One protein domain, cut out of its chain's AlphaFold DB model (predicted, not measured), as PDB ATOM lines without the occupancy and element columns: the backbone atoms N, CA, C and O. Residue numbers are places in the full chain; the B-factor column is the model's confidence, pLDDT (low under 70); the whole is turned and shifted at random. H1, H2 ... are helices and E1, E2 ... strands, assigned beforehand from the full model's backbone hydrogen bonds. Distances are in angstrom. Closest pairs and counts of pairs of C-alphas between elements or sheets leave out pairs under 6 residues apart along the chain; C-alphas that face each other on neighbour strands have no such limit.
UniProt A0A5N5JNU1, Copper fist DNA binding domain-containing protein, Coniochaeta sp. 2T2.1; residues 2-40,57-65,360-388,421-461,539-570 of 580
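Overview. This is residues 2 to 40, 57 to 65, 360 to 388, 421 to 461 and 539 to 570 of the 580 residues of the protein "Copper fist DNA binding domain-containing protein" of Coniochaeta sp. 2T2.1 (UniProt A0A5N5JNU1). With little regular structure, antiparallel strand pair E2-E5 lies amid loops, H1 and H3 toward one end, H2 and antiparallel pair E3-E4 toward the other. Three helices and five strands, mixed in class, hold 56 of 150 printed residues. The whole is compact, radius of gyration of the C-alphas 16.0 A, spans 48 by 41 by 27 A.

Along the chain. E1 is residues 7 to 10, H1 12 to 15, E2 57 to 62, E3 360 to 363, H2 376 to 387, E4 421 to 425, H3 443 to 457, 20.7 A long, E5 545 to 550. C-alpha 7 is at (18.142, 38.506, 9.655), C-alpha 550 at (6.359, 26.563, 8.808).

Arrangement. Within hydrogen-bond range are N 59 and O 548 of E2-E5, 2.9 A, and N 361 and O 423 of E3-E4, 2.8 A. H1 and H3 touch, closest at C-alphas 12 and 452, 4.8 A. H2 has every O i to N i+4 pair within range, H3 9 of 11.

Size, cuts and confidence. Cuts follow residues 40, 65, 388 and 461, the last gap 23.5 A. Residues 553 to 570 are under pLDDT 70.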
ATOM      1  N   PRO A   2      25.498  33.250   9.766       86.31
ATOM      2  CA  PRO A   2      25.293  34.113   8.616       86.31
ATOM      3  C   PRO A   2      24.096  35.052   8.793       86.31
ATOM      4  O   PRO A   2      23.215  34.836   9.638       86.31
ATOM      5  N   LEU A   3      24.078  36.082   7.956       88.31
ATOM      6  CA  LEU A   3      22.925  36.942   7.720       88.31
ATOM      7  C   LEU A   3      22.246  36.531   6.410       88.31
ATOM      8  O   LEU A   3      22.909  36.102   5.468       88.31
ATOM      9  N   ILE A   4      20.922  36.648   6.366       87.31
ATOM     10  CA  ILE A   4      20.128  36.571   5.138       87.31
ATOM     11  C   ILE A   4      19.138  37.732   5.187       87.31
ATOM     12  O   ILE A   4      18.263  37.756   6.056       87.31
ATOM     13  N   ASN A   5      19.286  38.707   4.286       86.12
ATOM     14  CA  ASN A   5      18.525  39.965   4.297       86.12
ATOM     15  C   ASN A   5      18.559  40.659   5.674       86.12
ATOM     16  O   ASN A   5      17.526  41.088   6.194       86.12
ATOM     17  N   GLY A   6      19.734  40.699   6.313       83.12
ATOM     18  CA  GLY A   6      19.917  41.290   7.645       83.12
ATOM     19  C   GLY A   6      19.301  40.514   8.825       83.12
ATOM     20  O   GLY A   6      19.530  40.886   9.979       83.12
ATOM     21  N   GLN A   7      18.568  39.420   8.592       85.31
ATOM     22  CA  GLN A   7      18.142  38.506   9.655       85.31
ATOM     23  C   GLN A   7      19.272  37.522   9.982       85.31
ATOM     24  O   GLN A   7      19.851  36.910   9.087       85.31
ATOM     25  N   LYS A   8      19.563  37.319  11.274       88.50
ATOM     26  CA  LYS A   8      20.489  36.266  11.721       88.50
ATOM     27  C   LYS A   8      19.845  34.898  11.548       88.50
ATOM     28  O   LYS A   8      18.726  34.689  12.021       88.50
ATOM     29  N   MET A   9      20.567  33.977  10.916       89.44
ATOM     30  CA  MET A   9      20.104  32.621  10.617       89.44
ATOM     31  C   MET A   9      21.132  31.580  11.089       89.44
ATOM     32  O   MET A   9      22.341  31.825  11.076       89.44
ATOM     33  N   ALA A  10      20.672  30.391  11.479       90.25
ATOM     34  CA  ALA A  10      21.525  29.256  11.832       90.25
ATOM     35  C   ALA A  10      20.864  27.919  11.466       90.25
ATOM     36  O   ALA A  10      19.648  27.775  11.502       90.25
ATOM     37  N   CYS A  11      21.667  26.907  11.138       91.25
ATOM     38  CA  CYS A  11      21.193  25.526  11.023       91.25
ATOM     39  C   CYS A  11      21.249  24.803  12.382       91.25
ATOM     40  O   CYS A  11      22.062  25.162  13.239       91.25
ATOM     41  N   ALA A  12      20.458  23.734  12.543       88.00
ATOM     42  CA  ALA A  12      20.265  23.022  13.815       88.00
ATOM     43  C   ALA A  12      21.548  22.676  14.617       88.00
ATOM     44  O   ALA A  12      21.543  22.885  15.828       88.00
ATOM     45  N   PRO A  13      22.679  22.234  14.020       87.06
ATOM     46  CA  PRO A  13      23.899  21.987  14.798       87.06
ATOM     47  C   PRO A  13      24.481  23.254  15.446       87.06
ATOM     48  O   PRO A  13      24.972  23.215  16.571       87.06
ATOM     49  N   CYS A  14      24.416  24.392  14.751       88.94
ATOM     50  CA  CYS A  14      25.072  25.629  15.173       88.94
ATOM     51  C   CYS A  14      24.214  26.492  16.102       88.94
ATOM     52  O   CYS A  14      24.777  27.245  16.892       88.94
ATOM     53  N   ILE A  15      22.882  26.368  16.038       86.38
ATOM     54  CA  ILE A  15      21.986  26.966  17.041       86.38
ATOM     55  C   ILE A  15      22.087  26.202  18.375       86.38
ATOM     56  O   ILE A  15      22.209  26.820  19.425       86.38
ATOM     57  N   ARG A  16      22.264  24.868  18.327       85.38
ATOM     58  CA  ARG A  16      22.623  23.993  19.469       85.38
ATOM     59  C   ARG A  16      24.070  24.162  19.979       85.38
ATOM     60  O   ARG A  16      24.611  23.279  20.633       85.38
ATOM     61  N   GLY A  17      24.739  25.271  19.659       79.50
ATOM     62  CA  GLY A  17      26.053  25.618  20.210       79.50
ATOM     63  C   GLY A  17      27.278  24.960  19.560       79.50
ATOM     64  O   GLY A  17      28.397  25.384  19.865       79.50
ATOM     65  N   HIS A  18      27.136  24.013  18.619       71.69
ATOM     66  CA  HIS A  18      28.295  23.486  17.887       71.69
ATOM     67  C   HIS A  18      28.821  24.532  16.894       71.69
ATOM     68  O   HIS A  18      28.420  24.593  15.728       71.69
ATOM     69  N   ARG A  19      29.774  25.346  17.361       65.19
ATOM     70  CA  ARG A  19      30.553  26.309  16.565       65.19
ATOM     71  C   ARG A  19      31.554  25.595  15.649       65.19
ATOM     72  O   ARG A  19      32.757  25.818  15.737       65.19
ATOM     73  N   SER A  20      31.059  24.731  14.763       62.78
ATOM     74  CA  SER A  20      31.871  24.190  13.677       62.78
ATOM     75  C   SER A  20      32.269  25.335  12.751       62.78
ATOM     76  O   SER A  20      31.449  25.858  11.997       62.78
ATOM     77  N   THR A  21      33.549  25.701  12.786       64.06
ATOM     78  CA  THR A  21      34.179  26.656  11.859       64.06
ATOM     79  C   THR A  21      34.188  26.161  10.408       64.06
ATOM     80  O   THR A  21      34.562  26.906   9.511       64.06
ATOM     81  N   LYS A  22      33.754  24.914  10.173       69.94
ATOM     82  CA  LYS A  22      33.588  24.274   8.863       69.94
ATOM     83  C   LYS A  22      32.113  24.028   8.504       69.94
ATOM     84  O   LYS A  22      31.824  23.200   7.643       69.94
ATOM     85  N   CYS A  23      31.152  24.679   9.169       77.12
ATOM     86  CA  CYS A  23      29.740  24.496   8.831       77.12
ATOM     87  C   CYS A  23      29.386  25.216   7.520       77.12
ATOM     88  O   CYS A  23      29.162  26.423   7.508       77.12
ATOM     89  N   ASN A  24      29.297  24.466   6.417       80.25
ATOM     90  CA  ASN A  24      28.773  24.980   5.151       80.25
ATOM     91  C   ASN A  24      27.260  25.244   5.281       80.25
ATOM     92  O   ASN A  24      26.431  24.345   5.117       80.25
ATOM     93  N   HIS A  25      26.913  26.486   5.617       76.06
ATOM     94  CA  HIS A  25      25.536  26.960   5.742       76.06
ATOM     95  C   HIS A  25      24.840  27.145   4.383       76.06
ATOM     96  O   HIS A  25      23.621  27.032   4.290       76.06
ATOM     97  N   SER A  26      25.613  27.415   3.332       68.12
ATOM     98  CA  SER A  26      25.150  27.985   2.062       68.12
ATOM     99  C   SER A  26      24.541  26.963   1.093       68.12
ATOM    100  O   SER A  26      23.934  27.356   0.098       68.12
ATOM    101  N   ALA A  27      24.727  25.660   1.351       69.25
ATOM    102  CA  ALA A  27      24.379  24.590   0.410       69.25
ATOM    103  C   ALA A  27      23.528  23.437   0.986       69.25
ATOM    104  O   ALA A  27      22.628  22.968   0.285       69.25
ATOM    105  N   ASP A  28      23.800  22.955   2.211       75.00
ATOM    106  CA  ASP A  28      23.290  21.636   2.658       75.00
ATOM    107  C   ASP A  28      22.301  21.633   3.836       75.00
ATOM    108  O   ASP A  28      21.853  20.570   4.254       75.00
ATOM    109  N   ARG A  29      21.954  22.784   4.432       87.88
ATOM    110  CA  ARG A  29      21.198  22.791   5.700       87.88
ATOM    111  C   ARG A  29      20.060  23.807   5.713       87.88
ATOM    112  O   ARG A  29      20.266  24.973   5.395       87.88
ATOM    113  N   VAL A  30      18.878  23.371   6.158       91.31
ATOM    114  CA  VAL A  30      17.756  24.271   6.479       91.31
ATOM    115  C   VAL A  30      18.207  25.265   7.547       91.31
ATOM    116  O   VAL A  30      18.779  24.872   8.571       91.31
ATOM    117  N   MET A  31      17.952  26.547   7.295       92.75
ATOM    118  CA  MET A  31      18.315  27.639   8.187       92.75
ATOM    119  C   MET A  31      17.085  28.184   8.905       92.75
ATOM    120  O   MET A  31      16.075  28.524   8.288       92.75
ATOM    121  N   VAL A  32      17.208  28.295  10.219       91.62
ATOM    122  CA  VAL A  32      16.199  28.784  11.157       91.62
ATOM    123  C   VAL A  32      16.619  30.186  11.613       91.62
ATOM    124  O   VAL A  32      17.819  30.412  11.810       91.62
ATOM    125  N   PRO A  33      15.695  31.154  11.745       89.25
ATOM    126  CA  PRO A  33      16.034  32.462  12.291       89.25
ATOM    127  C   PRO A  33      16.491  32.341  13.747       89.25
ATOM    128  O   PRO A  33      15.914  31.590  14.525       89.25
ATOM    129  N   VAL A  34      17.527  33.100  14.096       87.94
ATOM    130  CA  VAL A  34      18.060  33.227  15.459       87.94
ATOM    131  C   VAL A  34      17.485  34.497  16.081       87.94
ATOM    132  O   VAL A  34      17.546  35.575  15.476       87.94
ATOM    133  N   ARG A  35      16.923  34.386  17.283       80.94
ATOM    134  CA  ARG A  35      16.373  35.514  18.041       80.94
ATOM    135  C   ARG A  35      17.486  36.485  18.451       80.94
ATOM    136  O   ARG A  35      18.655  36.129  18.603       80.94
ATOM    137  N   LYS A  36      17.139  37.764  18.618       73.31
ATOM    138  CA  LYS A  36      18.081  38.749  19.176       73.31
ATOM    139  C   LYS A  36      18.205  38.500  20.688       73.31
ATOM    140  O   LYS A  36      17.166  38.364  21.331       73.31
ATOM    141  N   PRO A  37      19.419  38.463  21.270       60.03
ATOM    142  CA  PRO A  37      19.578  38.303  22.711       60.03
ATOM    143  C   PRO A  37      18.989  39.517  23.440       60.03
ATOM    144  O   PRO A  37      19.357  40.657  23.159       60.03
ATOM    145  N   GLY A  38      18.059  39.260  24.357       56.47
ATOM    146  CA  GLY A  38      17.315  40.270  25.105       56.47
ATOM    147  C   GLY A  38      15.988  39.714  25.625       56.47
ATOM    148  O   GLY A  38      15.608  38.588  25.303       56.47
ATOM    149  N   ARG A  39      15.265  40.509  26.423       46.53
ATOM    150  CA  ARG A  39      13.859  40.228  26.763       46.53
ATOM    151  C   ARG A  39      13.038  40.212  25.454       46.53
ATOM    152  O   ARG A  39      13.237  41.122  24.646       46.53
ATOM    153  N   PRO A  40      12.140  39.230  25.220       54.22
ATOM    154  CA  PRO A  40      11.234  39.278  24.072       54.22
ATOM    155  C   PRO A  40      10.412  40.571  24.117       54.22
ATOM    156  O   PRO A  40      10.049  41.039  25.196       54.22
ATOM    157  N   ILE A  57       7.095  30.033  11.520       85.31
ATOM    158  CA  ILE A  57       8.487  30.490  11.472       85.31
ATOM    159  C   ILE A  57       8.965  30.481  10.021       85.31
ATOM    160  O   ILE A  57       8.917  29.449   9.347       85.31
ATOM    161  N   LYS A  58       9.469  31.630   9.554       90.44
ATOM    162  CA  LYS A  58      10.093  31.777   8.235       90.44
ATOM    163  C   LYS A  58      11.489  31.144   8.240       90.44
ATOM    164  O   LYS A  58      12.459  31.788   8.637       90.44
ATOM    165  N   VAL A  59      11.595  29.902   7.780       92.56
ATOM    166  CA  VAL A  59      12.879  29.230   7.520       92.56
ATOM    167  C   VAL A  59      13.362  29.474   6.097       92.56
ATOM    168  O   VAL A  59      12.581  29.841   5.219       92.56
ATOM    169  N   ALA A  60      14.647  29.225   5.861       93.56
ATOM    170  CA  ALA A  60      15.269  29.247   4.544       93.56
ATOM    171  C   ALA A  60      15.775  27.839   4.186       93.56
ATOM    172  O   ALA A  60      16.651  27.294   4.860       93.56
ATOM    173  N   ILE A  61      15.215  27.234   3.138       93.00
ATOM    174  CA  ILE A  61      15.607  25.912   2.627       93.00
ATOM    175  C   ILE A  61      16.514  26.121   1.401       93.00
ATOM    176  O   ILE A  61      16.079  26.800   0.470       93.00
ATOM    177  N   PRO A  62      17.753  25.593   1.340       91.19
ATOM    178  CA  PRO A  62      18.640  25.857   0.205       91.19
ATOM    179  C   PRO A  62      18.081  25.261  -1.097       91.19
ATOM    180  O   PRO A  62      17.875  24.056  -1.191       91.19
ATOM    181  N   ARG A  63      17.904  26.079  -2.142       86.69
ATOM    182  CA  ARG A  63      17.338  25.699  -3.460       86.69
ATOM    183  C   ARG A  63      18.169  24.669  -4.231       86.69
ATOM    184  O   ARG A  63      17.712  24.149  -5.238       86.69
ATOM    185  N   LYS A  64      19.397  24.414  -3.776       80.06
ATOM    186  CA  LYS A  64      20.342  23.437  -4.338       80.06
ATOM    187  C   LYS A  64      20.260  22.070  -3.638       80.06
ATOM    188  O   LYS A  64      21.024  21.172  -3.984       80.06
ATOM    189  N   GLN A  65      19.359  21.898  -2.664       76.75
ATOM    190  CA  GLN A  65      19.153  20.620  -1.984       76.75
ATOM    191  C   GLN A  65      18.515  19.578  -2.900       76.75
ATOM    192  O   GLN A  65      17.336  19.658  -3.242       76.75
ATOM    193  N   VAL A 360       7.644  17.078 -10.614       75.38
ATOM    194  CA  VAL A 360       8.362  18.341 -10.821       75.38
ATOM    195  C   VAL A 360       7.538  19.494 -10.246       75.38
ATOM    196  O   VAL A 360       6.590  19.977 -10.863       75.38
ATOM    197  N   PHE A 361       7.904  19.951  -9.051       80.31
ATOM    198  CA  PHE A 361       7.275  21.093  -8.392       80.31
ATOM    199  C   PHE A 361       7.908  22.400  -8.879       80.31
ATOM    200  O   PHE A 361       8.960  22.817  -8.391       80.31
ATOM    201  N   THR A 362       7.262  23.052  -9.846       85.00
ATOM    202  CA  THR A 362       7.679  24.360 -10.376       85.00
ATOM    203  C   THR A 362       7.018  25.495  -9.607       85.00
ATOM    204  O   THR A 362       5.814  25.720  -9.720       85.00
ATOM    205  N   TYR A 363       7.815  26.246  -8.848       84.62
ATOM    206  CA  TYR A 363       7.342  27.412  -8.102       84.62
ATOM    207  C   TYR A 363       7.419  28.688  -8.955       84.62
ATOM    208  O   TYR A 363       8.469  28.936  -9.559       84.62
ATOM    209  N   PRO A 364       6.374  29.542  -8.971       84.94
ATOM    210  CA  PRO A 364       6.447  30.869  -9.582       84.94
ATOM    211  C   PRO A 364       7.594  31.706  -8.987       84.94
ATOM    212  O   PRO A 364       7.825  31.629  -7.780       84.94
ATOM    213  N   PRO A 365       8.282  32.556  -9.772       80.88
ATOM    214  CA  PRO A 365       9.464  33.301  -9.313       80.88
ATOM    215  C   PRO A 365       9.186  34.298  -8.175       80.88
ATOM    216  O   PRO A 365      10.107  34.685  -7.462       80.88
ATOM    217  N   SER A 366       7.930  34.707  -7.984       84.94
ATOM    218  CA  SER A 366       7.490  35.538  -6.858       84.94
ATOM    219  C   SER A 366       7.300  34.756  -5.550       84.94
ATOM    220  O   SER A 366       7.317  35.359  -4.478       84.94
ATOM    221  N   MET A 367       7.120  33.434  -5.616       86.44
ATOM    222  CA  MET A 367       6.747  32.574  -4.491       86.44
ATOM    223  C   MET A 367       7.976  31.955  -3.814       86.44
ATOM    224  O   MET A 367       8.943  31.579  -4.471       86.44
ATOM    225  N   GLY A 368       7.937  31.828  -2.484       86.50
ATOM    226  CA  GLY A 368       9.075  31.323  -1.712       86.50
ATOM    227  C   GLY A 368      10.224  32.328  -1.614       86.50
ATOM    228  O   GLY A 368      11.358  31.941  -1.341       86.50
ATOM    229  N   THR A 369       9.946  33.613  -1.842       90.38
ATOM    230  CA  THR A 369      10.900  34.719  -1.680       90.38
ATOM    231  C   THR A 369      10.893  35.225  -0.236       90.38
ATOM    232  O   THR A 369       9.997  34.909   0.543       90.38
ATOM    233  N   TRP A 370      11.874  36.047   0.153       88.19
ATOM    234  CA  TRP A 370      11.928  36.598   1.516       88.19
ATOM    235  C   TRP A 370      10.671  37.393   1.900       88.19
ATOM    236  O   TRP A 370      10.216  37.310   3.044       88.19
ATOM    237  N   ASN A 371      10.114  38.145   0.947       89.19
ATOM    238  CA  ASN A 371       8.933  38.984   1.147       89.19
ATOM    239  C   ASN A 371       7.620  38.205   0.963       89.19
ATOM    240  O   ASN A 371       6.625  38.544   1.594       89.19
ATOM    241  N   VAL A 372       7.626  37.145   0.146       89.69
ATOM    242  CA  VAL A 372       6.473  36.263  -0.099       89.69
ATOM    243  C   VAL A 372       6.884  34.808   0.190       89.69
ATOM    244  O   VAL A 372       7.098  34.018  -0.740       89.69
ATOM    245  N   PRO A 373       7.058  34.440   1.476       89.81
ATOM    246  CA  PRO A 373       7.435  33.086   1.856       89.81
ATOM    247  C   PRO A 373       6.297  32.108   1.554       89.81
ATOM    248  O   PRO A 373       5.117  32.440   1.660       89.81
ATOM    249  N   LEU A 374       6.654  30.875   1.202       90.88
ATOM    250  CA  LEU A 374       5.693  29.815   0.923       90.88
ATOM    251  C   LEU A 374       4.903  29.471   2.196       90.88
ATOM    252  O   LEU A 374       5.487  29.095   3.211       90.88
ATOM    253  N   ASN A 375       3.578  29.581   2.132       89.38
ATOM    254  CA  ASN A 375       2.642  29.226   3.200       89.38
ATOM    255  C   ASN A 375       1.974  27.863   2.889       89.38
ATOM    256  O   ASN A 375       1.754  27.582   1.706       89.38
ATOM    257  N   PRO A 376       1.604  27.035   3.893       88.06
ATOM    258  CA  PRO A 376       0.893  25.771   3.677       88.06
ATOM    259  C   PRO A 376      -0.298  25.859   2.712       88.06
ATOM    260  O   PRO A 376      -0.440  25.002   1.843       88.06
ATOM    261  N   ALA A 377      -1.114  26.917   2.798       88.06
ATOM    262  CA  ALA A 377      -2.273  27.104   1.920       88.06
ATOM    263  C   ALA A 377      -1.873  27.320   0.446       88.06
ATOM    264  O   ALA A 377      -2.494  26.768  -0.461       88.06
ATOM    265  N   MET A 378      -0.792  28.069   0.203       88.06
ATOM    266  CA  MET A 378      -0.261  28.320  -1.143       88.06
ATOM    267  C   MET A 378       0.340  27.047  -1.753       88.06
ATOM    268  O   MET A 378       0.161  26.778  -2.940       88.06
ATOM    269  N   TRP A 379       1.026  26.236  -0.941       88.12
ATOM    270  CA  TRP A 379       1.575  24.955  -1.387       88.12
ATOM    271  C   TRP A 379       0.483  23.914  -1.654       88.12
ATOM    272  O   TRP A 379       0.559  23.214  -2.660       88.12
ATOM    273  N   ALA A 380      -0.574  23.861  -0.838       87.88
ATOM    274  CA  ALA A 380      -1.722  22.985  -1.080       87.88
ATOM    275  C   ALA A 380      -2.429  23.302  -2.414       87.88
ATOM    276  O   ALA A 380      -2.870  22.385  -3.108       87.88
ATOM    277  N   GLN A 381      -2.500  24.579  -2.812       87.50
ATOM    278  CA  GLN A 381      -2.983  24.981  -4.138       87.50
ATOM    279  C   GLN A 381      -2.021  24.541  -5.258       87.50
ATOM    280  O   GLN A 381      -2.466  24.005  -6.273       87.50
ATOM    281  N   LEU A 382      -0.707  24.715  -5.076       84.75
ATOM    282  CA  LEU A 382       0.294  24.293  -6.063       84.75
ATOM    283  C   LEU A 382       0.316  22.764  -6.252       84.75
ATOM    284  O   LEU A 382       0.442  22.283  -7.375       84.75
ATOM    285  N   GLN A 383       0.122  21.991  -5.180       82.81
ATOM    286  CA  GLN A 383       0.055  20.529  -5.233       82.81
ATOM    287  C   GLN A 383      -1.121  20.038  -6.097       82.81
ATOM    288  O   GLN A 383      -0.955  19.100  -6.876       82.81
ATOM    289  N   GLN A 384      -2.275  20.712  -6.034       81.56
ATOM    290  CA  GLN A 384      -3.436  20.436  -6.897       81.56
ATOM    291  C   GLN A 384      -3.178  20.780  -8.374       81.56
ATOM    292  O   GLN A 384      -3.758  20.165  -9.263       81.56
ATOM    293  N   GLN A 385      -2.296  21.744  -8.659       74.81
ATOM    294  CA  GLN A 385      -1.876  22.072 -10.028       74.81
ATOM    295  C   GLN A 385      -0.792  21.122 -10.560       74.81
ATOM    296  O   GLN A 385      -0.681  20.940 -11.773       74.81
ATOM    297  N   ALA A 386       0.000  20.508  -9.676       69.44
ATOM    298  CA  ALA A 386       1.013  19.520 -10.041       69.44
ATOM    299  C   ALA A 386       0.387  18.167 -10.430       69.44
ATOM    300  O   ALA A 386       0.805  17.564 -11.415       69.44
ATOM    301  N   THR A 387      -0.653  17.708  -9.723       63.25
ATOM    302  CA  THR A 387      -1.363  16.462 -10.076       63.25
ATOM    303  C   THR A 387      -2.101  16.561 -11.413       63.25
ATOM    304  O   THR A 387      -2.085  15.607 -12.185       63.25
ATOM    305  N   GLN A 388      -2.664  17.731 -11.736       58.66
ATOM    306  CA  GLN A 388      -3.310  18.010 -13.029       58.66
ATOM    307  C   GLN A 388      -2.326  18.087 -14.215       58.66
ATOM    308  O   GLN A 388      -2.758  18.103 -15.364       58.66
ATOM    309  N   THR A 421      11.609  28.252 -10.191       71.69
ATOM    310  CA  THR A 421      12.489  27.145  -9.778       71.69
ATOM    311  C   THR A 421      11.697  25.852  -9.677       71.69
ATOM    312  O   THR A 421      10.840  25.729  -8.799       71.69
ATOM    313  N   SER A 422      12.004  24.911 -10.567       77.19
ATOM    314  CA  SER A 422      11.512  23.534 -10.576       77.19
ATOM    315  C   SER A 422      12.351  22.631  -9.676       77.19
ATOM    316  O   SER A 422      13.576  22.617  -9.797       77.19
ATOM    317  N   HIS A 423      11.689  21.842  -8.831       79.25
ATOM    318  CA  HIS A 423      12.321  20.865  -7.943       79.25
ATOM    319  C   HIS A 423      11.721  19.484  -8.156       79.25
ATOM    320  O   HIS A 423      10.504  19.319  -8.108       79.25
ATOM    321  N   GLU A 424      12.575  18.495  -8.382       79.94
ATOM    322  CA  GLU A 424      12.175  17.122  -8.679       79.94
ATOM    323  C   GLU A 424      12.275  16.242  -7.425       79.94
ATOM    324  O   GLU A 424      13.237  16.341  -6.658       79.94
ATOM    325  N   CYS A 425      11.279  15.385  -7.197       84.00
ATOM    326  CA  CYS A 425      11.252  14.457  -6.068       84.00
ATOM    327  C   CYS A 425      10.529  13.155  -6.434       84.00
ATOM    328  O   CYS A 425       9.501  13.178  -7.109       84.00
ATOM    329  N   SER A 426      11.056  12.026  -5.953       84.19
ATOM    330  CA  SER A 426      10.535  10.672  -6.185       84.19
ATOM    331  C   SER A 426       9.957   9.994  -4.934       84.19
ATOM    332  O   SER A 426       9.338   8.945  -5.054       84.19
ATOM    333  N   CYS A 427      10.084  10.577  -3.732       82.56
ATOM    334  CA  CYS A 427       9.630   9.931  -2.483       82.56
ATOM    335  C   CYS A 427       8.095   9.832  -2.324       82.56
ATOM    336  O   CYS A 427       7.619   9.340  -1.299       82.56
ATOM    337  N   GLY A 428       7.320  10.377  -3.266       79.81
ATOM    338  CA  GLY A 428       5.862  10.451  -3.180       79.81
ATOM    339  C   GLY A 428       5.342  11.278  -1.987       79.81
ATOM    340  O   GLY A 428       6.089  12.041  -1.365       79.81
ATOM    341  N   PRO A 429       4.049  11.146  -1.633       76.94
ATOM    342  CA  PRO A 429       3.424  11.943  -0.574       76.94
ATOM    343  C   PRO A 429       3.983  11.655   0.830       76.94
ATOM    344  O   PRO A 429       3.896  12.513   1.703       76.94
ATOM    345  N   GLY A 430       4.594  10.483   1.045       82.75
ATOM    346  CA  GLY A 430       5.236  10.086   2.305       82.75
ATOM    347  C   GLY A 430       6.676  10.587   2.479       82.75
ATOM    348  O   GLY A 430       7.424  10.009   3.264       82.75
ATOM    349  N   CYS A 431       7.100  11.608   1.726       87.75
ATOM    350  CA  CYS A 431       8.477  12.104   1.707       87.75
ATOM    351  C   CYS A 431       9.030  12.431   3.108       87.75
ATOM    352  O   CYS A 431       8.479  13.270   3.819       87.75
ATOM    353  N   GLN A 432      10.185  11.854   3.458       90.00
ATOM    354  CA  GLN A 432      10.869  12.059   4.746       90.00
ATOM    355  C   GLN A 432      12.163  12.899   4.663       90.00
ATOM    356  O   GLN A 432      12.864  13.062   5.657       90.00
ATOM    357  N   CYS A 433      12.480  13.493   3.507       89.75
ATOM    358  CA  CYS A 433      13.613  14.418   3.389       89.75
ATOM    359  C   CYS A 433      13.415  15.683   4.240       89.75
ATOM    360  O   CYS A 433      12.468  16.438   4.012       89.75
ATOM    361  N   VAL A 434      14.350  15.963   5.151       90.88
ATOM    362  CA  VAL A 434      14.477  17.276   5.802       90.88
ATOM    363  C   VAL A 434      14.833  18.324   4.745       90.88
ATOM    364  O   VAL A 434      15.784  18.140   3.989       90.88
ATOM    365  N   GLY A 435      14.087  19.426   4.688       89.69
ATOM    366  CA  GLY A 435      14.307  20.487   3.704       89.69
ATOM    367  C   GLY A 435      13.895  20.108   2.278       89.69
ATOM    368  O   GLY A 435      14.466  20.625   1.321       89.69
ATOM    369  N   CYS A 436      12.930  19.199   2.104       90.50
ATOM    370  CA  CYS A 436      12.472  18.819   0.772       90.50
ATOM    371  C   CYS A 436      11.747  19.977   0.069       90.50
ATOM    372  O   CYS A 436      10.701  20.422   0.524       90.50
ATOM    373  N   LEU A 437      12.251  20.430  -1.079       89.44
ATOM    374  CA  LEU A 437      11.647  21.543  -1.827       89.44
ATOM    375  C   LEU A 437      10.333  21.151  -2.532       89.44
ATOM    376  O   LEU A 437       9.492  22.009  -2.786       89.44
ATOM    377  N   ALA A 438      10.117  19.858  -2.785       88.81
ATOM    378  CA  ALA A 438       8.835  19.311  -3.234       88.81
ATOM    379  C   ALA A 438       7.804  19.209  -2.092       88.81
ATOM    380  O   ALA A 438       6.632  19.538  -2.274       88.81
ATOM    381  N   HIS A 439       8.255  18.815  -0.894       87.94
ATOM    382  CA  HIS A 439       7.413  18.588   0.288       87.94
ATOM    383  C   HIS A 439       7.899  19.405   1.504       87.94
ATOM    384  O   HIS A 439       8.268  18.824   2.526       87.94
ATOM    385  N   PRO A 440       7.906  20.751   1.427       89.69
ATOM    386  CA  PRO A 440       8.521  21.610   2.444       89.69
ATOM    387  C   PRO A 440       7.772  21.627   3.785       89.69
ATOM    388  O   PRO A 440       8.301  22.135   4.768       89.69
ATOM    389  N   PHE A 441       6.564  21.058   3.832       91.38
ATOM    390  CA  PHE A 441       5.724  20.916   5.026       91.38
ATOM    391  C   PHE A 441       5.612  19.464   5.522       91.38
ATOM    392  O   PHE A 441       4.676  19.136   6.248       91.38
ATOM    393  N   ASN A 442       6.527  18.571   5.127       90.62
ATOM    394  CA  ASN A 442       6.550  17.213   5.672       90.62
ATOM    395  C   ASN A 442       6.910  17.200   7.171       90.62
ATOM    396  O   ASN A 442       7.591  18.095   7.680       90.62
ATOM    397  N   SER A 443       6.479  16.149   7.874       90.56
ATOM    398  CA  SER A 443       6.718  15.965   9.314       90.56
ATOM    399  C   SER A 443       8.195  16.101   9.685       90.56
ATOM    400  O   SER A 443       8.520  16.828  10.614       90.56
ATOM    401  N   GLN A 444       9.091  15.493   8.906       91.75
ATOM    402  CA  GLN A 444      10.535  15.512   9.157       91.75
ATOM    403  C   GLN A 444      11.153  16.921   9.073       91.75
ATOM    404  O   GLN A 444      12.015  17.257   9.883       91.75
ATOM    405  N   THR A 445      10.710  17.793   8.154       91.25
ATOM    406  CA  THR A 445      11.175  19.196   8.140       91.25
ATOM    407  C   THR A 445      10.585  19.989   9.304       91.25
ATOM    408  O   THR A 445      11.294  20.795   9.908       91.25
ATOM    409  N   LEU A 446       9.314  19.753   9.648       90.94
ATOM    410  CA  LEU A 446       8.658  20.409  10.782       90.94
ATOM    411  C   LEU A 446       9.338  20.045  12.111       90.94
ATOM    412  O   LEU A 446       9.701  20.941  12.870       90.94
ATOM    413  N   GLU A 447       9.588  18.761  12.361       90.56
ATOM    414  CA  GLU A 447      10.265  18.268  13.564       90.56
ATOM    415  C   GLU A 447      11.717  18.760  13.640       90.56
ATOM    416  O   GLU A 447      12.129  19.303  14.666       90.56
ATOM    417  N   TYR A 448      12.477  18.675  12.540       90.94
ATOM    418  CA  TYR A 448      13.861  19.159  12.489       90.94
ATOM    419  C   TYR A 448      13.980  20.659  12.797       90.94
ATOM    420  O   TYR A 448      14.911  21.074  13.491       90.94
ATOM    421  N   VAL A 449      13.053  21.484  12.295       90.75
ATOM    422  CA  VAL A 449      13.040  22.927  12.581       90.75
ATOM    423  C   VAL A 449      12.516  23.206  13.988       90.75
ATOM    424  O   VAL A 449      13.116  24.025  14.681       90.75
ATOM    425  N   GLY A 450      11.460  22.526  14.441       88.81
ATOM    426  CA  GLY A 450      10.945  22.651  15.807       88.81
ATOM    427  C   GLY A 450      12.038  22.363  16.836       88.81
ATOM    428  O   GLY A 450      12.387  23.234  17.627       88.81
ATOM    429  N   ALA A 451      12.700  21.211  16.718       87.06
ATOM    430  CA  ALA A 451      13.826  20.811  17.561       87.06
ATOM    431  C   ALA A 451      15.130  21.607  17.312       87.06
ATOM    432  O   ALA A 451      16.159  21.310  17.924       87.06
ATOM    433  N   ALA A 452      15.138  22.591  16.410       87.44
ATOM    434  CA  ALA A 452      16.223  23.562  16.253       87.44
ATOM    435  C   ALA A 452      15.860  24.918  16.876       87.44
ATOM    436  O   ALA A 452      16.700  25.528  17.532       87.44
ATOM    437  N   TRP A 453      14.614  25.361  16.699       84.50
ATOM    438  CA  TRP A 453      14.064  26.584  17.282       84.50
ATOM    439  C   TRP A 453      13.889  26.480  18.797       84.50
ATOM    440  O   TRP A 453      14.176  27.444  19.491       84.50
ATOM    441  N   ASP A 454      13.488  25.320  19.318       82.94
ATOM    442  CA  ASP A 454      13.268  25.092  20.755       82.94
ATOM    443  C   ASP A 454      14.509  25.436  21.605       82.94
ATOM    444  O   ASP A 454      14.408  26.147  22.600       82.94
ATOM    445  N   TYR A 455      15.712  25.089  21.129       79.75
ATOM    446  CA  TYR A 455      16.984  25.478  21.758       79.75
ATOM    447  C   TYR A 455      17.266  26.994  21.740       79.75
ATOM    448  O   TYR A 455      18.037  27.473  22.567       79.75
ATOM    449  N   ASP A 456      16.663  27.755  20.826       73.44
ATOM    450  CA  ASP A 456      16.724  29.228  20.784       73.44
ATOM    451  C   ASP A 456      15.665  29.874  21.710       73.44
ATOM    452  O   ASP A 456      15.663  31.089  21.913       73.44
ATOM    453  N   VAL A 457      14.765  29.060  22.288       69.81
ATOM    454  CA  VAL A 457      13.759  29.453  23.290       69.81
ATOM    455  C   VAL A 457      14.159  29.010  24.705       69.81
ATOM    456  O   VAL A 457      14.154  29.847  25.605       69.81
ATOM    457  N   GLU A 458      14.548  27.742  24.918       59.91
ATOM    458  CA  GLU A 458      14.949  27.206  26.239       59.91
ATOM    459  C   GLU A 458      16.277  27.796  26.767       59.91
ATOM    460  O   GLU A 458      16.577  27.635  27.951       59.91
ATOM    461  N   VAL A 459      17.081  28.483  25.940       54.28
ATOM    462  CA  VAL A 459      18.385  29.054  26.340       54.28
ATOM    463  C   VAL A 459      18.313  30.584  26.509       54.28
ATOM    464  O   VAL A 459      18.651  31.335  25.589       54.28
ATOM    465  N   PRO A 460      17.944  31.100  27.700       47.78
ATOM    466  CA  PRO A 460      18.131  32.508  28.017       47.78
ATOM    467  C   PRO A 460      19.634  32.814  28.111       47.78
ATOM    468  O   PRO A 460      20.330  32.357  29.020       47.78
ATOM    469  N   TYR A 461      20.135  33.614  27.167       52.97
ATOM    470  CA  TYR A 461      21.516  34.106  27.133       52.97
ATOM    471  C   TYR A 461      21.836  34.933  28.397       52.97
ATOM    472  O   TYR A 461      21.630  36.146  28.421       52.97
ATOM    473  N   GLU A 539      27.146  37.300   4.856       82.69
ATOM    474  CA  GLU A 539      25.831  37.544   4.253       82.69
ATOM    475  C   GLU A 539      25.636  36.561   3.092       82.69
ATOM    476  O   GLU A 539      26.373  36.571   2.106       82.69
ATOM    477  N   LEU A 540      24.637  35.689   3.217       84.75
ATOM    478  CA  LEU A 540      24.296  34.700   2.204       84.75
ATOM    479  C   LEU A 540      23.168  35.243   1.320       84.75
ATOM    480  O   LEU A 540      22.087  35.570   1.813       84.75
ATOM    481  N   SER A 541      23.400  35.303   0.001       86.75
ATOM    482  CA  SER A 541      22.382  35.745  -0.967       86.75
ATOM    483  C   SER A 541      21.106  34.912  -0.825       86.75
ATOM    484  O   SER A 541      21.117  33.681  -0.960       86.75
ATOM    485  N   ALA A 542      20.001  35.619  -0.585       86.88
ATOM    486  CA  ALA A 542      18.680  35.054  -0.358       86.88
ATOM    487  C   ALA A 542      18.181  34.203  -1.537       86.88
ATOM    488  O   ALA A 542      17.438  33.251  -1.326       86.88
ATOM    489  N   ASP A 543      18.633  34.482  -2.761       86.44
ATOM    490  CA  ASP A 543      18.239  33.780  -3.989       86.44
ATOM    491  C   ASP A 543      18.641  32.301  -3.997       86.44
ATOM    492  O   ASP A 543      18.026  31.493  -4.699       86.44
ATOM    493  N   ASN A 544      19.636  31.929  -3.181       89.06
ATOM    494  CA  ASN A 544      20.040  30.543  -2.947       89.06
ATOM    495  C   ASN A 544      19.030  29.754  -2.099       89.06
ATOM    496  O   ASN A 544      19.172  28.537  -1.996       89.06
ATOM    497  N   PHE A 545      18.021  30.400  -1.509       91.12
ATOM    498  CA  PHE A 545      17.073  29.786  -0.581       91.12
ATOM    499  C   PHE A 545      15.616  29.971  -1.020       91.12
ATOM    500  O   PHE A 545      15.237  30.974  -1.616       91.12
ATOM    501  N   MET A 546      14.791  28.977  -0.703       91.81
ATOM    502  CA  MET A 546      13.339  29.064  -0.725       91.81
ATOM    503  C   MET A 546      12.879  29.335   0.704       91.81
ATOM    504  O   MET A 546      13.160  28.551   1.614       91.81
ATOM    505  N   PHE A 547      12.189  30.450   0.910       93.56
ATOM    506  CA  PHE A 547      11.669  30.827   2.216       93.56
ATOM    507  C   PHE A 547      10.305  30.191   2.433       93.56
ATOM    508  O   PHE A 547       9.405  30.331   1.604       93.56
ATOM    509  N   VAL A 548      10.160  29.489   3.550       92.69
ATOM    510  CA  VAL A 548       8.966  28.709   3.886       92.69
ATOM    511  C   VAL A 548       8.509  29.097   5.279       92.69
ATOM    512  O   VAL A 548       9.317  29.195   6.199       92.69
ATOM    513  N   ASN A 549       7.215  29.333   5.435       92.31
ATOM    514  CA  ASN A 549       6.608  29.751   6.684       92.31
ATOM    515  C   ASN A 549       5.962  28.546   7.386       92.31
ATOM    516  O   ASN A 549       4.795  28.229   7.152       92.31
ATOM    517  N   LEU A 550       6.751  27.837   8.198       89.88
ATOM    518  CA  LEU A 550       6.359  26.563   8.808       89.88
ATOM    519  C   LEU A 550       5.423  26.781  10.010       89.88
ATOM    520  O   LEU A 550       5.829  27.472  10.947       89.88
ATOM    521  N   PRO A 551       4.212  26.189  10.041       84.62
ATOM    522  CA  PRO A 551       3.207  26.400  11.089       84.62
ATOM    523  C   PRO A 551       3.523  25.597  12.366       84.62
ATOM    524  O   PRO A 551       2.751  24.744  12.791       84.62
ATOM    525  N   LEU A 552       4.677  25.864  12.980       71.00
ATOM    526  CA  LEU A 552       5.160  25.148  14.171       71.00
ATOM    527  C   LEU A 552       4.384  25.485  15.454       71.00
ATOM    528  O   LEU A 552       4.493  24.763  16.438       71.00
ATOM    529  N   TYR A 553       3.557  26.532  15.418       59.69
ATOM    530  CA  TYR A 553       2.587  26.846  16.460       59.69
ATOM    531  C   TYR A 553       1.242  27.198  15.822       59.69
ATOM    532  O   TYR A 553       1.152  28.102  14.990       59.69
ATOM    533  N   GLN A 554       0.186  26.520  16.264       48.56
ATOM    534  CA  GLN A 554      -1.139  27.132  16.331       48.56
ATOM    535  C   GLN A 554      -1.201  27.901  17.656       48.56
ATOM    536  O   GLN A 554      -0.733  27.392  18.673       48.56
ATOM    537  N   CYS A 555      -1.780  29.104  17.676       44.06
ATOM    538  CA  CYS A 555      -1.916  29.905  18.899       44.06
ATOM    539  C   CYS A 555      -3.066  29.380  19.789       44.06
ATOM    540  O   CYS A 555      -4.049  30.074  20.048       44.06
ATOM    541  N   GLY A 556      -2.966  28.116  20.210       39.88
ATOM    542  CA  GLY A 556      -4.005  27.333  20.887       39.88
ATOM    543  C   GLY A 556      -4.208  27.665  22.368       39.88
ATOM    544  O   GLY A 556      -4.209  26.764  23.198       39.88
ATOM    545  N   GLY A 557      -4.352  28.948  22.710       37.25
ATOM    546  CA  GLY A 557      -4.791  29.423  24.031       37.25
ATOM    547  C   GLY A 557      -3.818  29.259  25.211       37.25
ATOM    548  O   GLY A 557      -4.025  29.896  26.241       37.25
ATOM    549  N   SER A 558      -2.751  28.465  25.099       37.50
ATOM    550  CA  SER A 558      -1.767  28.280  26.171       37.50
ATOM    551  C   SER A 558      -0.711  29.396  26.188       37.50
ATOM    552  O   SER A 558       0.217  29.423  25.381       37.50
ATOM    553  N   LEU A 559      -0.820  30.304  27.167       44.50
ATOM    554  CA  LEU A 559       0.122  31.419  27.370       44.50
ATOM    555  C   LEU A 559       1.589  30.956  27.483       44.50
ATOM    556  O   LEU A 559       2.481  31.616  26.959       44.50
ATOM    557  N   ALA A 560       1.819  29.775  28.072       42.94
ATOM    558  CA  ALA A 560       3.138  29.193  28.348       42.94
ATOM    559  C   ALA A 560       4.062  28.986  27.126       42.94
ATOM    560  O   ALA A 560       5.256  28.767  27.311       42.94
ATOM    561  N   PHE A 561       3.540  29.041  25.894       46.06
ATOM    562  CA  PHE A 561       4.330  28.878  24.663       46.06
ATOM    563  C   PHE A 561       4.232  30.080  23.709       46.06
ATOM    564  O   PHE A 561       4.669  30.001  22.559       46.06
ATOM    565  N   CYS A 562       3.675  31.209  24.160       47.06
ATOM    566  CA  CYS A 562       3.566  32.396  23.321       47.06
ATOM    567  C   CYS A 562       4.939  33.079  23.132       47.06
ATOM    568  O   CYS A 562       5.587  33.436  24.119       47.06
ATOM    569  N   PRO A 563       5.399  33.353  21.891       47.44
ATOM    570  CA  PRO A 563       6.682  34.025  21.654       47.44
ATOM    571  C   PRO A 563       6.726  35.484  22.146       47.44
ATOM    572  O   PRO A 563       7.807  36.071  22.186       47.44
ATOM    573  N   CYS A 564       5.576  36.056  22.511       44.19
ATOM    574  CA  CYS A 564       5.408  37.430  22.981       44.19
ATOM    575  C   CYS A 564       5.585  37.585  24.511       44.19
ATOM    576  O   CYS A 564       5.553  38.705  25.013       44.19
ATOM    577  N   GLY A 565       5.778  36.483  25.251       44.81
ATOM    578  CA  GLY A 565       5.818  36.473  26.721       44.81
ATOM    579  C   GLY A 565       4.431  36.446  27.379       44.81
ATOM    580  O   GLY A 565       3.406  36.412  26.695       44.81
ATOM    581  N   ASP A 566       4.412  36.450  28.714       46.16
ATOM    582  CA  ASP A 566       3.195  36.270  29.527       46.16
ATOM    583  C   ASP A 566       2.168  37.406  29.364       46.16
ATOM    584  O   ASP A 566       0.966  37.180  29.496       46.16
ATOM    585  N   ASP A 567       2.625  38.613  29.009       46.88
ATOM    586  CA  ASP A 567       1.801  39.816  28.801       46.88
ATOM    587  C   ASP A 567       0.952  39.777  27.505       46.88
ATOM    588  O   ASP A 567       0.286  40.752  27.146       46.88
ATOM    589  N   CYS A 568       0.984  38.673  26.752       49.78
ATOM    590  CA  CYS A 568       0.362  38.590  25.437       49.78
ATOM    591  C   CYS A 568      -1.173  38.554  25.497       49.78
ATOM    592  O   CYS A 568      -1.777  37.520  25.794       49.78
ATOM    593  N   GLN A 569      -1.823  39.646  25.083       45.44
ATOM    594  CA  GLN A 569      -3.265  39.671  24.819       45.44
ATOM    595  C   GLN A 569      -3.626  38.849  23.570       45.44
ATOM    596  O   GLN A 569      -3.862  39.369  22.479       45.44
ATOM    597  N   CYS A 570      -3.714  37.532  23.750       44.44
ATOM    598  CA  CYS A 570      -4.304  36.596  22.801       44.44
ATOM    599  C   CYS A 570      -5.826  36.822  22.712       44.44
ATOM    600  O   CYS A 570      -6.611  36.099  23.327       44.44
TER     601      CYS A 570